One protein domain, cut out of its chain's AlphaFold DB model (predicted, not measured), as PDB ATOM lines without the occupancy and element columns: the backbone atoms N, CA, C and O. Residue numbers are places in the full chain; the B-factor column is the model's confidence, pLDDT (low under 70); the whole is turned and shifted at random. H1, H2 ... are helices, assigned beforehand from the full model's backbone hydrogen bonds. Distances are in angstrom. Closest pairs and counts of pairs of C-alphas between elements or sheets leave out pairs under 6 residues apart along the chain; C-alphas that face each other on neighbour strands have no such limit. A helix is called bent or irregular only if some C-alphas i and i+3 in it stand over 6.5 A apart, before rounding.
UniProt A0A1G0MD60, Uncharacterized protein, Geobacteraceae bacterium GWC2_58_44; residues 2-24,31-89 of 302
ATOM      1  N   PRO A   2      89.962   8.688  20.859       85.44
ATOM      2  CA  PRO A   2      88.858   9.659  20.754       85.44
ATOM      3  C   PRO A   2      88.184  10.056  22.079       85.44
ATOM      4  O   PRO A   2      87.855  11.221  22.275       85.44
ATOM      5  N   LYS A   3      88.072   9.139  23.055       86.00
ATOM      6  CA  LYS A   3      87.520   9.444  24.396       86.00
ATOM      7  C   LYS A   3      88.298  10.539  25.143       86.00
ATOM      8  O   LYS A   3      87.705  11.349  25.854       86.00
ATOM      9  N   LEU A   4      89.626  10.574  24.992       90.94
ATOM     10  CA  LEU A   4      90.465  11.618  25.593       90.94
ATOM     11  C   LEU A   4      90.254  12.963  24.895       90.94
ATOM     12  O   LEU A   4      90.141  13.977  25.580       90.94
ATOM     13  N   LEU A   5      90.135  12.960  23.564       92.25
ATOM     14  CA  LEU A   5      89.822  14.161  22.790       92.25
ATOM     15  C   LEU A   5      88.444  14.721  23.153       92.25
ATOM     16  O   LEU A   5      88.318  15.923  23.350       92.25
ATOM     17  N   LEU A   6      87.434  13.868  23.348       92.31
ATOM     18  CA  LEU A   6      86.101  14.303  23.765       92.31
ATOM     19  C   LEU A   6      86.102  14.912  25.177       92.31
ATOM     20  O   LEU A   6      85.441  15.917  25.442       92.31
ATOM     21  N   ARG A   7      86.887  14.347  26.100       94.44
ATOM     22  CA  ARG A   7      87.077  14.941  27.431       94.44
ATOM     23  C   ARG A   7      87.799  16.289  27.350       94.44
ATOM     24  O   ARG A   7      87.422  17.217  28.064       94.44
ATOM     25  N   LEU A   8      88.811  16.396  26.490       94.75
ATOM     26  CA  LEU A   8      89.540  17.638  26.250       94.75
ATOM     27  C   LEU A   8      88.638  18.706  25.615       94.75
ATOM     28  O   LEU A   8      88.670  19.847  26.060       94.75
ATOM     29  N   LEU A   9      87.781  18.326  24.664       94.75
ATOM     30  CA  LEU A   9      86.771  19.191  24.053       94.75
ATOM     31  C   LEU A   9      85.878  19.827  25.125       94.75
ATOM     32  O   LEU A   9      85.755  21.048  25.181       94.75
ATOM     33  N   ARG A  10      85.305  19.016  26.023       94.88
ATOM     34  CA  ARG A  10      84.440  19.503  27.114       94.88
ATOM     35  C   ARG A  10      85.155  20.514  28.013       94.88
ATOM     36  O   ARG A  10      84.585  21.550  28.349       94.88
ATOM     37  N   LEU A  11      86.412  20.241  28.373       95.50
ATOM     38  CA  LEU A  11      87.237  21.167  29.157       95.50
ATOM     39  C   LEU A  11      87.530  22.459  28.383       95.50
ATOM     40  O   LEU A  11      87.405  23.548  28.943       95.50
ATOM     41  N   ALA A  12      87.870  22.353  27.098       94.06
ATOM     42  CA  ALA A  12      88.142  23.501  26.244       94.06
ATOM     43  C   ALA A  12      86.911  24.408  26.123       94.06
ATOM     44  O   ALA A  12      87.036  25.608  26.324       94.06
ATOM     45  N   TYR A  13      85.714  23.862  25.902       93.00
ATOM     46  CA  TYR A  13      84.476  24.654  25.840       93.00
ATOM     47  C   TYR A  13      84.065  25.253  27.194       93.00
ATOM     48  O   TYR A  13      83.470  26.331  27.231       93.00
ATOM     49  N   TYR A  14      84.407  24.603  28.310       92.69
ATOM     50  CA  TYR A  14      84.155  25.145  29.648       92.69
ATOM     51  C   TYR A  14      85.019  26.382  29.951       92.69
ATOM     52  O   TYR A  14      84.522  27.371  30.498       92.69
ATOM     53  N   HIS A  15      86.306  26.340  29.586       92.44
ATOM     54  CA  HIS A  15      87.267  27.415  29.863       92.44
ATOM     55  C   HIS A  15      87.339  28.478  28.754       92.44
ATOM     56  O   HIS A  15      87.523  29.659  29.041       92.44
ATOM     57  N   VAL A  16      87.148  28.083  27.495       92.31
ATOM     58  CA  VAL A  16      87.165  28.939  26.301       92.31
ATOM     59  C   VAL A  16      85.740  29.043  25.761       92.31
ATOM     60  O   VAL A  16      85.363  28.419  24.768       92.31
ATOM     61  N   ARG A  17      84.912  29.825  26.457       89.62
ATOM     62  CA  ARG A  17      83.485  29.957  26.134       89.62
ATOM     63  C   ARG A  17      83.257  30.687  24.817       89.62
ATOM     64  O   ARG A  17      83.855  31.736  24.610       89.62
ATOM     65  N   ILE A  18      82.334  30.174  24.008       88.12
ATOM     66  CA  ILE A  18      81.951  30.733  22.697       88.12
ATOM     67  C   ILE A  18      81.411  32.162  22.821       88.12
ATOM     68  O   ILE A  18      81.619  32.999  21.954       88.12
ATOM     69  N   GLU A  19      80.719  32.464  23.923       88.19
ATOM     70  CA  GLU A  19      80.129  33.788  24.178       88.19
ATOM     71  C   GLU A  19      81.167  34.921  24.247       88.19
ATOM     72  O   GLU A  19      80.809  36.089  24.116       88.19
ATOM     73  N   HIS A  20      82.443  34.575  24.429       89.25
ATOM     74  CA  HIS A  20      83.565  35.508  24.460       89.25
ATOM     75  C   HIS A  20      84.414  35.462  23.183       89.25
ATOM     76  O   HIS A  20      85.524  35.987  23.198       89.25
ATOM     77  N   ASP A  21      83.946  34.795  22.124       88.88
ATOM     78  CA  ASP A  21      84.714  34.685  20.887       88.88
ATOM     79  C   ASP A  21      84.879  36.051  20.211       88.88
ATOM     80  O   ASP A  21      83.912  36.811  20.053       88.88
ATOM     81  N   ALA A  22      86.114  36.368  19.823       87.25
ATOM     82  CA  ALA A  22      86.436  37.631  19.179       87.25
ATOM     83  C   ALA A  22      85.861  37.686  17.753       87.25
ATOM     84  O   ALA A  22      85.889  36.719  16.991       87.25
ATOM     85  N   LYS A  23      85.334  38.852  17.364       85.38
ATOM     86  CA  LYS A  23      84.896  39.126  15.988       85.38
ATOM     87  C   LYS A  23      85.838  40.142  15.366       85.38
ATOM     88  O   LYS A  23      85.814  41.309  15.750       85.38
ATOM     89  N   HIS A  24      86.623  39.698  14.391       85.00
ATOM     90  CA  HIS A  24      87.540  40.557  13.647       85.00
ATOM     91  C   HIS A  24      86.978  40.868  12.260       85.00
ATOM     92  O   HIS A  24      86.563  39.964  11.536       85.00
ATOM     93  N   ASP A  31      95.785  37.677  19.290       90.75
ATOM     94  CA  ASP A  31      96.148  37.700  20.702       90.75
ATOM     95  C   ASP A  31      95.993  36.320  21.377       90.75
ATOM     96  O   ASP A  31      95.693  35.298  20.755       90.75
ATOM     97  N   THR A  32      96.218  36.270  22.694       91.81
ATOM     98  CA  THR A  32      96.099  35.029  23.477       91.81
ATOM     99  C   THR A  32      94.682  34.447  23.462       91.81
ATOM    100  O   THR A  32      94.513  33.237  23.633       91.81
ATOM    101  N   ARG A  33      93.654  35.283  23.289       92.38
ATOM    102  CA  ARG A  33      92.270  34.828  23.203       92.38
ATOM    103  C   ARG A  33      92.019  34.160  21.852       92.38
ATOM    104  O   ARG A  33      91.484  33.051  21.847       92.38
ATOM    105  N   ASP A  34      92.487  34.762  20.763       91.75
ATOM    106  CA  ASP A  34      92.416  34.173  19.419       91.75
ATOM    107  C   ASP A  34      93.109  32.804  19.359       91.75
ATOM    108  O   ASP A  34      92.587  31.839  18.793       91.75
ATOM    109  N   ASP A  35      94.273  32.684  20.003       91.88
ATOM    110  CA  ASP A  35      95.011  31.422  20.087       91.88
ATOM    111  C   ASP A  35      94.226  30.339  20.851       91.88
ATOM    112  O   ASP A  35      94.215  29.172  20.446       91.88
ATOM    113  N   ALA A  36      93.535  30.708  21.935       91.81
ATOM    114  CA  ALA A  36      92.713  29.782  22.714       91.81
ATOM    115  C   ALA A  36      91.477  29.301  21.933       91.81
ATOM    116  O   ALA A  36      91.109  28.125  22.008       91.81
ATOM    117  N   GLU A  37      90.847  30.189  21.161       92.31
ATOM    118  CA  GLU A  37      89.743  29.847  20.259       92.31
ATOM    119  C   GLU A  37      90.198  28.898  19.151       92.31
ATOM    120  O   GLU A  37      89.540  27.885  18.890       92.31
ATOM    121  N   ARG A  38      91.363  29.169  18.549       91.81
ATOM    122  CA  ARG A  38      91.967  28.288  17.545       91.81
ATOM    123  C   ARG A  38      92.244  26.902  18.117       91.81
ATOM    124  O   ARG A  38      91.831  25.921  17.507       91.81
ATOM    125  N   ALA A  39      92.831  26.809  19.310       91.88
ATOM    126  CA  ALA A  39      93.080  25.527  19.970       91.88
ATOM    127  C   ALA A  39      91.781  24.733  20.223       91.88
ATOM    128  O   ALA A  39      91.736  23.523  19.994       91.88
ATOM    129  N   ARG A  40      90.695  25.401  20.643       93.81
ATOM    130  CA  ARG A  40      89.372  24.765  20.796       93.81
ATOM    131  C   ARG A  40      88.865  24.199  19.465       93.81
ATOM    132  O   ARG A  40      88.376  23.071  19.432       93.81
ATOM    133  N   ASN A  41      89.004  24.958  18.380       90.25
ATOM    134  CA  ASN A  41      88.583  24.532  17.043       90.25
ATOM    135  C   ASN A  41      89.457  23.390  16.493       90.25
ATOM    136  O   ASN A  41      88.935  22.480  15.856       90.25
ATOM    137  N   GLU A  42      90.758  23.377  16.786       93.31
ATOM    138  CA  GLU A  42      91.653  22.275  16.415       93.31
ATOM    139  C   GLU A  42      91.266  20.961  17.103       93.31
ATOM    140  O   GLU A  42      91.312  19.906  16.476       93.31
ATOM    141  N   ILE A  43      90.812  21.003  18.362       93.50
ATOM    142  CA  ILE A  43      90.296  19.810  19.056       93.50
ATOM    143  C   ILE A  43      89.028  19.279  18.370       93.50
ATOM    144  O   ILE A  43      88.866  18.065  18.240       93.50
ATOM    145  N   VAL A  44      88.140  20.173  17.913       90.94
ATOM    146  CA  VAL A  44      86.955  19.802  17.118       90.94
ATOM    147  C   VAL A  44      87.375  19.111  15.822       90.94
ATOM    148  O   VAL A  44      86.885  18.021  15.536       90.94
ATOM    149  N   SER A  45      88.308  19.699  15.071       89.62
ATOM    150  CA  SER A  45      88.841  19.094  13.845       89.62
ATOM    151  C   SER A  45      89.485  17.734  14.110       89.62
ATOM    152  O   SER A  45      89.165  16.767  13.432       89.62
ATOM    153  N   ALA A  46      90.299  17.617  15.161       90.81
ATOM    154  CA  ALA A  46      90.927  16.355  15.532       90.81
ATOM    155  C   ALA A  46      89.897  15.262  15.853       90.81
ATOM    156  O   ALA A  46      90.140  14.104  15.534       90.81
ATOM    157  N   LEU A  47      88.753  15.607  16.463       89.62
ATOM    158  CA  LEU A  47      87.633  14.681  16.668       89.62
ATOM    159  C   LEU A  47      86.941  14.304  15.354       89.62
ATOM    160  O   LEU A  47      86.609  13.135  15.163       89.62
ATOM    161  N   PHE A  48      86.746  15.250  14.439       86.38
ATOM    162  CA  PHE A  48      86.181  14.980  13.114       86.38
ATOM    163  C   PHE A  48      87.051  14.027  12.290       86.38
ATOM    164  O   PHE A  48      86.525  13.088  11.692       86.38
ATOM    165  N   ASP A  49      88.368  14.182  12.368       85.56
ATOM    166  CA  ASP A  49      89.335  13.360  11.639       85.56
ATOM    167  C   ASP A  49      89.522  11.956  12.234       85.56
ATOM    168  O   ASP A  49      90.162  11.098  11.622       85.56
ATOM    169  N   THR A  50      88.964  11.682  13.421       83.44
ATOM    170  CA  THR A  50      89.005  10.326  13.977       83.44
ATOM    171  C   THR A  50      88.227   9.361  13.086       83.44
ATOM    172  O   THR A  50      87.075   9.608  12.732       83.44
ATOM    173  N   LYS A  51      88.867   8.252  12.730       72.12
ATOM    174  CA  LYS A  51      88.261   7.114  12.032       72.12
ATOM    175  C   LYS A  51      88.042   5.974  13.019       72.12
ATOM    176  O   LYS A  51      88.527   6.050  14.156       72.12
ATOM    177  N   GLY A  52      87.377   4.912  12.601       64.06
ATOM    178  CA  GLY A  52      87.106   3.775  13.464       64.06
ATOM    179  C   GLY A  52      85.846   3.969  14.311       64.06
ATOM    180  O   GLY A  52      85.388   5.086  14.581       64.06
ATOM    181  N   GLU A  53      85.380   2.853  14.867       60.84
ATOM    182  CA  GLU A  53      84.344   2.751  15.904       60.84
ATOM    183  C   GLU A  53      84.471   3.805  17.018       60.84
ATOM    184  O   GLU A  53      83.506   4.493  17.365       60.84
ATOM    185  N   GLU A  54      85.672   3.949  17.596       70.25
ATOM    186  CA  GLU A  54      85.889   4.902  18.689       70.25
ATOM    187  C   GLU A  54      85.669   6.350  18.222       70.25
ATOM    188  O   GLU A  54      85.227   7.188  19.012       70.25
ATOM    189  N   GLY A  55      86.000   6.652  16.963       77.75
ATOM    190  CA  GLY A  55      85.851   7.976  16.368       77.75
ATOM    191  C   GLY A  55      84.398   8.295  16.046       77.75
ATOM    192  O   GLY A  55      83.899   9.360  16.414       77.75
ATOM    193  N   TRP A  56      83.686   7.338  15.453       72.12
ATOM    194  CA  TRP A  56      82.244   7.419  15.231       72.12
ATOM    195  C   TRP A  56      81.472   7.638  16.543       72.12
ATOM    196  O   TRP A  56      80.730   8.613  16.680       72.12
ATOM    197  N   THR A  57      81.728   6.804  17.557       74.62
ATOM    198  CA  THR A  57      81.107   6.923  18.888       74.62
ATOM    199  C   THR A  57      81.361   8.293  19.512       74.62
ATOM    200  O   THR A  57      80.448   8.910  20.062       74.62
ATOM    201  N   ALA A  58      82.594   8.799  19.409       84.56
ATOM    202  CA  ALA A  58      82.946  10.111  19.938       84.56
ATOM    203  C   ALA A  58      82.215  11.249  19.210       84.56
ATOM    204  O   ALA A  58      81.789  12.195  19.870       84.56
ATOM    205  N   LYS A  59      82.012  11.154  17.887       84.81
ATOM    206  CA  LYS A  59      81.224  12.128  17.109       84.81
ATOM    207  C   LYS A  59      79.745  12.106  17.497       84.81
ATOM    208  O   LYS A  59      79.143  13.167  17.625       84.81
ATOM    209  N   LEU A  60      79.163  10.935  17.758       80.50
ATOM    210  CA  LEU A  60      77.783  10.837  18.250       80.50
ATOM    211  C   LEU A  60      77.625  11.435  19.646       80.50
ATOM    212  O   LEU A  60      76.726  12.242  19.881       80.50
ATOM    213  N   GLU A  61      78.523  11.080  20.569       87.06
ATOM    214  CA  GLU A  61      78.508  11.627  21.926       87.06
ATOM    215  C   GLU A  61      78.720  13.149  21.908       87.06
ATOM    216  O   GLU A  61      78.091  13.872  22.677       87.06
ATOM    217  N   MET A  62      79.549  13.643  20.986       88.62
ATOM    218  CA  MET A  62      79.741  15.064  20.719       88.62
ATOM    219  C   MET A  62      78.480  15.731  20.153       88.62
ATOM    220  O   MET A  62      78.123  16.816  20.603       88.62
ATOM    221  N   ALA A  63      77.769  15.099  19.215       85.12
ATOM    222  CA  ALA A  63      76.530  15.629  18.639       85.12
ATOM    223  C   ALA A  63      75.389  15.737  19.669       85.12
ATOM    224  O   ALA A  63      74.506  16.591  19.544       85.12
ATOM    225  N   ASP A  64      75.384  14.878  20.687       84.75
ATOM    226  CA  ASP A  64      74.404  14.918  21.776       84.75
ATOM    227  C   ASP A  64      74.860  15.758  22.985       84.75
ATOM    228  O   ASP A  64      74.078  15.965  23.916       84.75
ATOM    229  N   ASP A  65      76.081  16.304  22.964       89.69
ATOM    230  CA  ASP A  65      76.598  17.173  24.021       89.69
ATOM    231  C   ASP A  65      75.996  18.594  23.922       89.69
ATOM    232  O   ASP A  65      76.128  19.250  22.880       89.69
ATOM    233  N   PRO A  66      75.378  19.135  24.994       89.19
ATOM    234  CA  PRO A  66      74.838  20.497  24.999       89.19
ATOM    235  C   PRO A  66      75.859  21.583  24.633       89.19
ATOM    236  O   PRO A  66      75.478  22.607  24.067       89.19
ATOM    237  N   LEU A  67      77.153  21.366  24.907       89.25
ATOM    238  CA  LEU A  67      78.222  22.303  24.534       89.25
ATOM    239  C   LEU A  67      78.379  22.431  23.009       89.25
ATOM    240  O   LEU A  67      78.819  23.470  22.515       89.25
ATOM    241  N   CYS A  68      77.974  21.406  22.258       88.31
ATOM    242  CA  CYS A  68      78.092  21.341  20.803       88.31
ATOM    243  C   CYS A  68      76.789  21.671  20.061       88.31
ATOM    244  O   CYS A  68      76.738  21.589  18.835       88.31
ATOM    245  N   ALA A  69      75.741  22.104  20.774       87.06
ATOM    246  CA  ALA A  69      74.415  22.337  20.198       87.06
ATOM    247  C   ALA A  69      74.420  23.279  18.975       87.06
ATOM    248  O   ALA A  69      73.654  23.076  18.040       87.06
ATOM    249  N   HIS A  70      75.315  24.271  18.954       85.62
ATOM    250  CA  HIS A  70      75.437  25.269  17.884       85.62
ATOM    251  C   HIS A  70      75.958  24.721  16.543       85.62
ATOM    252  O   HIS A  70      75.845  25.405  15.530       85.62
ATOM    253  N   PHE A  71      76.536  23.518  16.516       84.88
ATOM    254  CA  PHE A  71      77.071  22.904  15.295       84.88
ATOM    255  C   PHE A  71      76.775  21.406  15.201       84.88
ATOM    256  O   PHE A  71      77.402  20.699  14.413       84.88
ATOM    257  N   LYS A  72      75.795  20.926  15.972       84.56
ATOM    258  CA  LYS A  72      75.361  19.526  15.999       84.56
ATOM    259  C   LYS A  72      75.122  18.955  14.599       84.56
ATOM    260  O   LYS A  72      75.584  17.855  14.307       84.56
ATOM    261  N   ASP A  73      74.444  19.706  13.736       76.25
ATOM    262  CA  ASP A  73      74.118  19.254  12.379       76.25
ATOM    263  C   ASP A  73      75.379  19.035  11.535       76.25
ATOM    264  O   ASP A  73      75.469  18.069  10.784       76.25
ATOM    265  N   ARG A  74      76.409  19.868  11.735       83.06
ATOM    266  CA  ARG A  74      77.718  19.686  11.099       83.06
ATOM    267  C   ARG A  74      78.442  18.454  11.635       83.06
ATOM    268  O   ARG A  74      79.058  17.746  10.849       83.06
ATOM    269  N   VAL A  75      78.378  18.189  12.946       81.06
ATOM    270  CA  VAL A  75      78.967  16.970  13.533       81.06
ATOM    271  C   VAL A  75      78.368  15.727  12.873       81.06
ATOM    272  O   VAL A  75      79.111  14.822  12.510       81.06
ATOM    273  N   ARG A  76      77.044  15.710  12.673       74.31
ATOM    274  CA  ARG A  76      76.342  14.610  11.993       74.31
ATOM    275  C   ARG A  76      76.759  14.480  10.532       74.31
ATOM    276  O   ARG A  76      77.223  13.416  10.154       74.31
ATOM    277  N   ALA A  77      76.720  15.570   9.766       73.12
ATOM    278  CA  ALA A  77      77.095  15.557   8.350       73.12
ATOM    279  C   ALA A  77      78.540  15.078   8.104       73.12
ATOM    280  O   ALA A  77      78.797  14.325   7.173       73.12
ATOM    281  N   VAL A  78      79.497  15.469   8.953       76.25
ATOM    282  CA  VAL A  78      80.892  14.997   8.837       76.25
ATOM    283  C   VAL A  78      81.008  13.510   9.170       76.25
ATOM    284  O   VAL A  78      81.798  12.787   8.565       76.25
ATOM    285  N   ALA A  79      80.223  13.039  10.138       68.75
ATOM    286  CA  ALA A  79      80.172  11.628  10.462       68.75
ATOM    287  C   ALA A  79      79.626  10.823   9.256       68.75
ATOM    288  O   ALA A  79      80.215   9.807   8.892       68.75
ATOM    289  N   GLU A  80      78.564  11.310   8.607       63.25
ATOM    290  CA  GLU A  80      77.965  10.737   7.388       63.25
ATOM    291  C   GLU A  80      78.937  10.666   6.212       63.25
ATOM    292  O   GLU A  80      79.073   9.626   5.570       63.25
ATOM    293  N   GLU A  81      79.630  11.767   5.930       67.38
ATOM    294  CA  GLU A  81      80.555  11.859   4.802       67.38
ATOM    295  C   GLU A  81      81.726  10.885   4.953       67.38
ATOM    296  O   GLU A  81      82.052  10.150   4.020       67.38
ATOM    297  N   HIS A  82      82.338  10.840   6.141       67.94
ATOM    298  CA  HIS A  82      83.433   9.906   6.404       67.94
ATOM    299  C   HIS A  82      82.961   8.453   6.306       67.94
ATOM    300  O   HIS A  82      83.721   7.595   5.871       67.94
ATOM    301  N   TRP A  83      81.696   8.187   6.642       57.03
ATOM    302  CA  TRP A  83      81.120   6.860   6.503       57.03
ATOM    303  C   TRP A  83      80.956   6.425   5.047       57.03
ATOM    304  O   TRP A  83      81.401   5.338   4.689       57.03
ATOM    305  N   ALA A  84      80.364   7.269   4.198       56.44
ATOM    306  CA  ALA A  84      80.206   6.953   2.779       56.44
ATOM    307  C   ALA A  84      81.563   6.645   2.116       56.44
ATOM    308  O   ALA A  84      81.685   5.706   1.333       56.44
ATOM    309  N   GLN A  85      82.607   7.387   2.501       56.19
ATOM    310  CA  GLN A  85      83.973   7.169   2.020       56.19
ATOM    311  C   GLN A  85      84.589   5.843   2.495       56.19
ATOM    312  O   GLN A  85      85.422   5.272   1.791       56.19
ATOM    313  N   GLU A  86      84.216   5.357   3.679       56.72
ATOM    314  CA  GLU A  86      84.687   4.073   4.207       56.72
ATOM    315  C   GLU A  86      83.939   2.889   3.564       56.72
ATOM    316  O   GLU A  86      84.578   1.896   3.207       56.72
ATOM    317  N   VAL A  87      82.629   3.018   3.319       46.97
ATOM    318  CA  VAL A  87      81.786   1.995   2.663       46.97
ATOM    319  C   VAL A  87      82.167   1.763   1.199       46.97
ATOM    320  O   VAL A  87      82.300   0.616   0.776       46.97
ATOM    321  N   ASP A  88      82.426   2.826   0.430       47.28
ATOM    322  CA  ASP A  88      82.742   2.735  -1.008       47.28
ATOM    323  C   ASP A  88      84.120   2.104  -1.315       47.28
ATOM    324  O   ASP A  88      84.518   1.979  -2.477       47.28
ATOM    325  N   SER A  89      84.878   1.694  -0.294       49.16
ATOM    326  CA  SER A  89      86.250   1.202  -0.450       49.16
ATOM    327  C   SER A  89      86.387  -0.315  -0.678       49.16
ATOM    328  O   SER A  89      87.492  -0.776  -0.982       49.16
TER     329      SER A  89
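This is residues 2 to 24 and 31 to 89 of the 302 residues of an uncharacterized protein of Geobacteraceae bacterium GWC2_58_44 (UniProt A0A1G0MD60). Two pairs of helices make an elongated body: H1 and H2 run opposite ways along each other at a shallow tilt, and the hairpin of H3 and H4 packs on this pair near one end of it, where H3 meets residues 2 to 6 of H1 and residues 47 to 48 of H2. H4 is kinked near residue 73, and the length of the whole runs from Asp 31, just before H2, to Ser 89, just after H4. The printed part has 82 residues with four named helices in the order H1, H2, H3, H4 and no named strand; the class is all helix. It is compact by its radius of gyration of the C-alphas, 13.4 A, yet elongated in outline, with spans of 43 by 24 by 19 A.

H1, residues 2 to 15, begins at C-alpha 2 at (88.858, 9.659, 20.754) and is 20.0 A long from first to last C-alpha. After the cut, H2 holds residues 32 to 48 over 24.7 A, with C-alpha 32 at (96.099, 35.029, 23.477). H3, residues 53 to 63, measures 15.3 A. H4, residues 66 to 87, measures 29.8 A and ends with C-alpha 87 at (81.786, 1.995, 2.663). H4 is irregular, with C-alphas 70 and 73 at 8.3 A, and has a kink of 68 degrees near residue 73.

H1 touches H2, which meets it with residues 40 to 47 alone; the closest C-alphas, those of Ala 12 and Arg 40, are 5.7 A apart. The two run opposite ways at a shallow tilt of 27 degrees. H1 also touches H3, with its residues 2 to 6 alone, the closest C-alphas being those of Pro 2 and Gly 55 at 5.6 A; they run the same way at a shallow tilt of 24 degrees. H1 and H4 are close but not clearly touching, with the closest C-alphas, those of Tyr 13 and Leu 67, 6.8 A apart. H2 touches H3 with residues 47 to 48 alone, at a steep tilt of 52 degrees, and the closest C-alphas are those of Leu 47 and Lys 59, 6.9 A apart. H2 and H4 only just touch, with 3 pairs of C-alphas within 8 A, through residue 48 of H2 and residues 75 to 79 of H4. Their closest C-alphas are those of Phe 48 and Val 78, at 6.8 A. H3 and H4 form a helical hairpin and touch, with the C-alphas of Ala 63 and Lys 72 closest at 4.9 A; their shallow tilt of 32 degrees is only just short of steep. In H1, H2 and H3 every O i to N i+4 pair is within hydrogen-bond range; in H4 it is 14 of 18.

The C-alphas farthest apart, those of Asp 31 and Ser 89, are 43.3 A apart. Residues 25 to 30 are cut out, and C-alphas 24 and 31 stand 11.5 A apart across the cut, which lies in the link from H1 to H2. The links from H2 to H3 and from H3 to H4 are tight. The mean pLDDT of the printed part is 82.8; residues 52 to 53 and 79 to 89 are under 70.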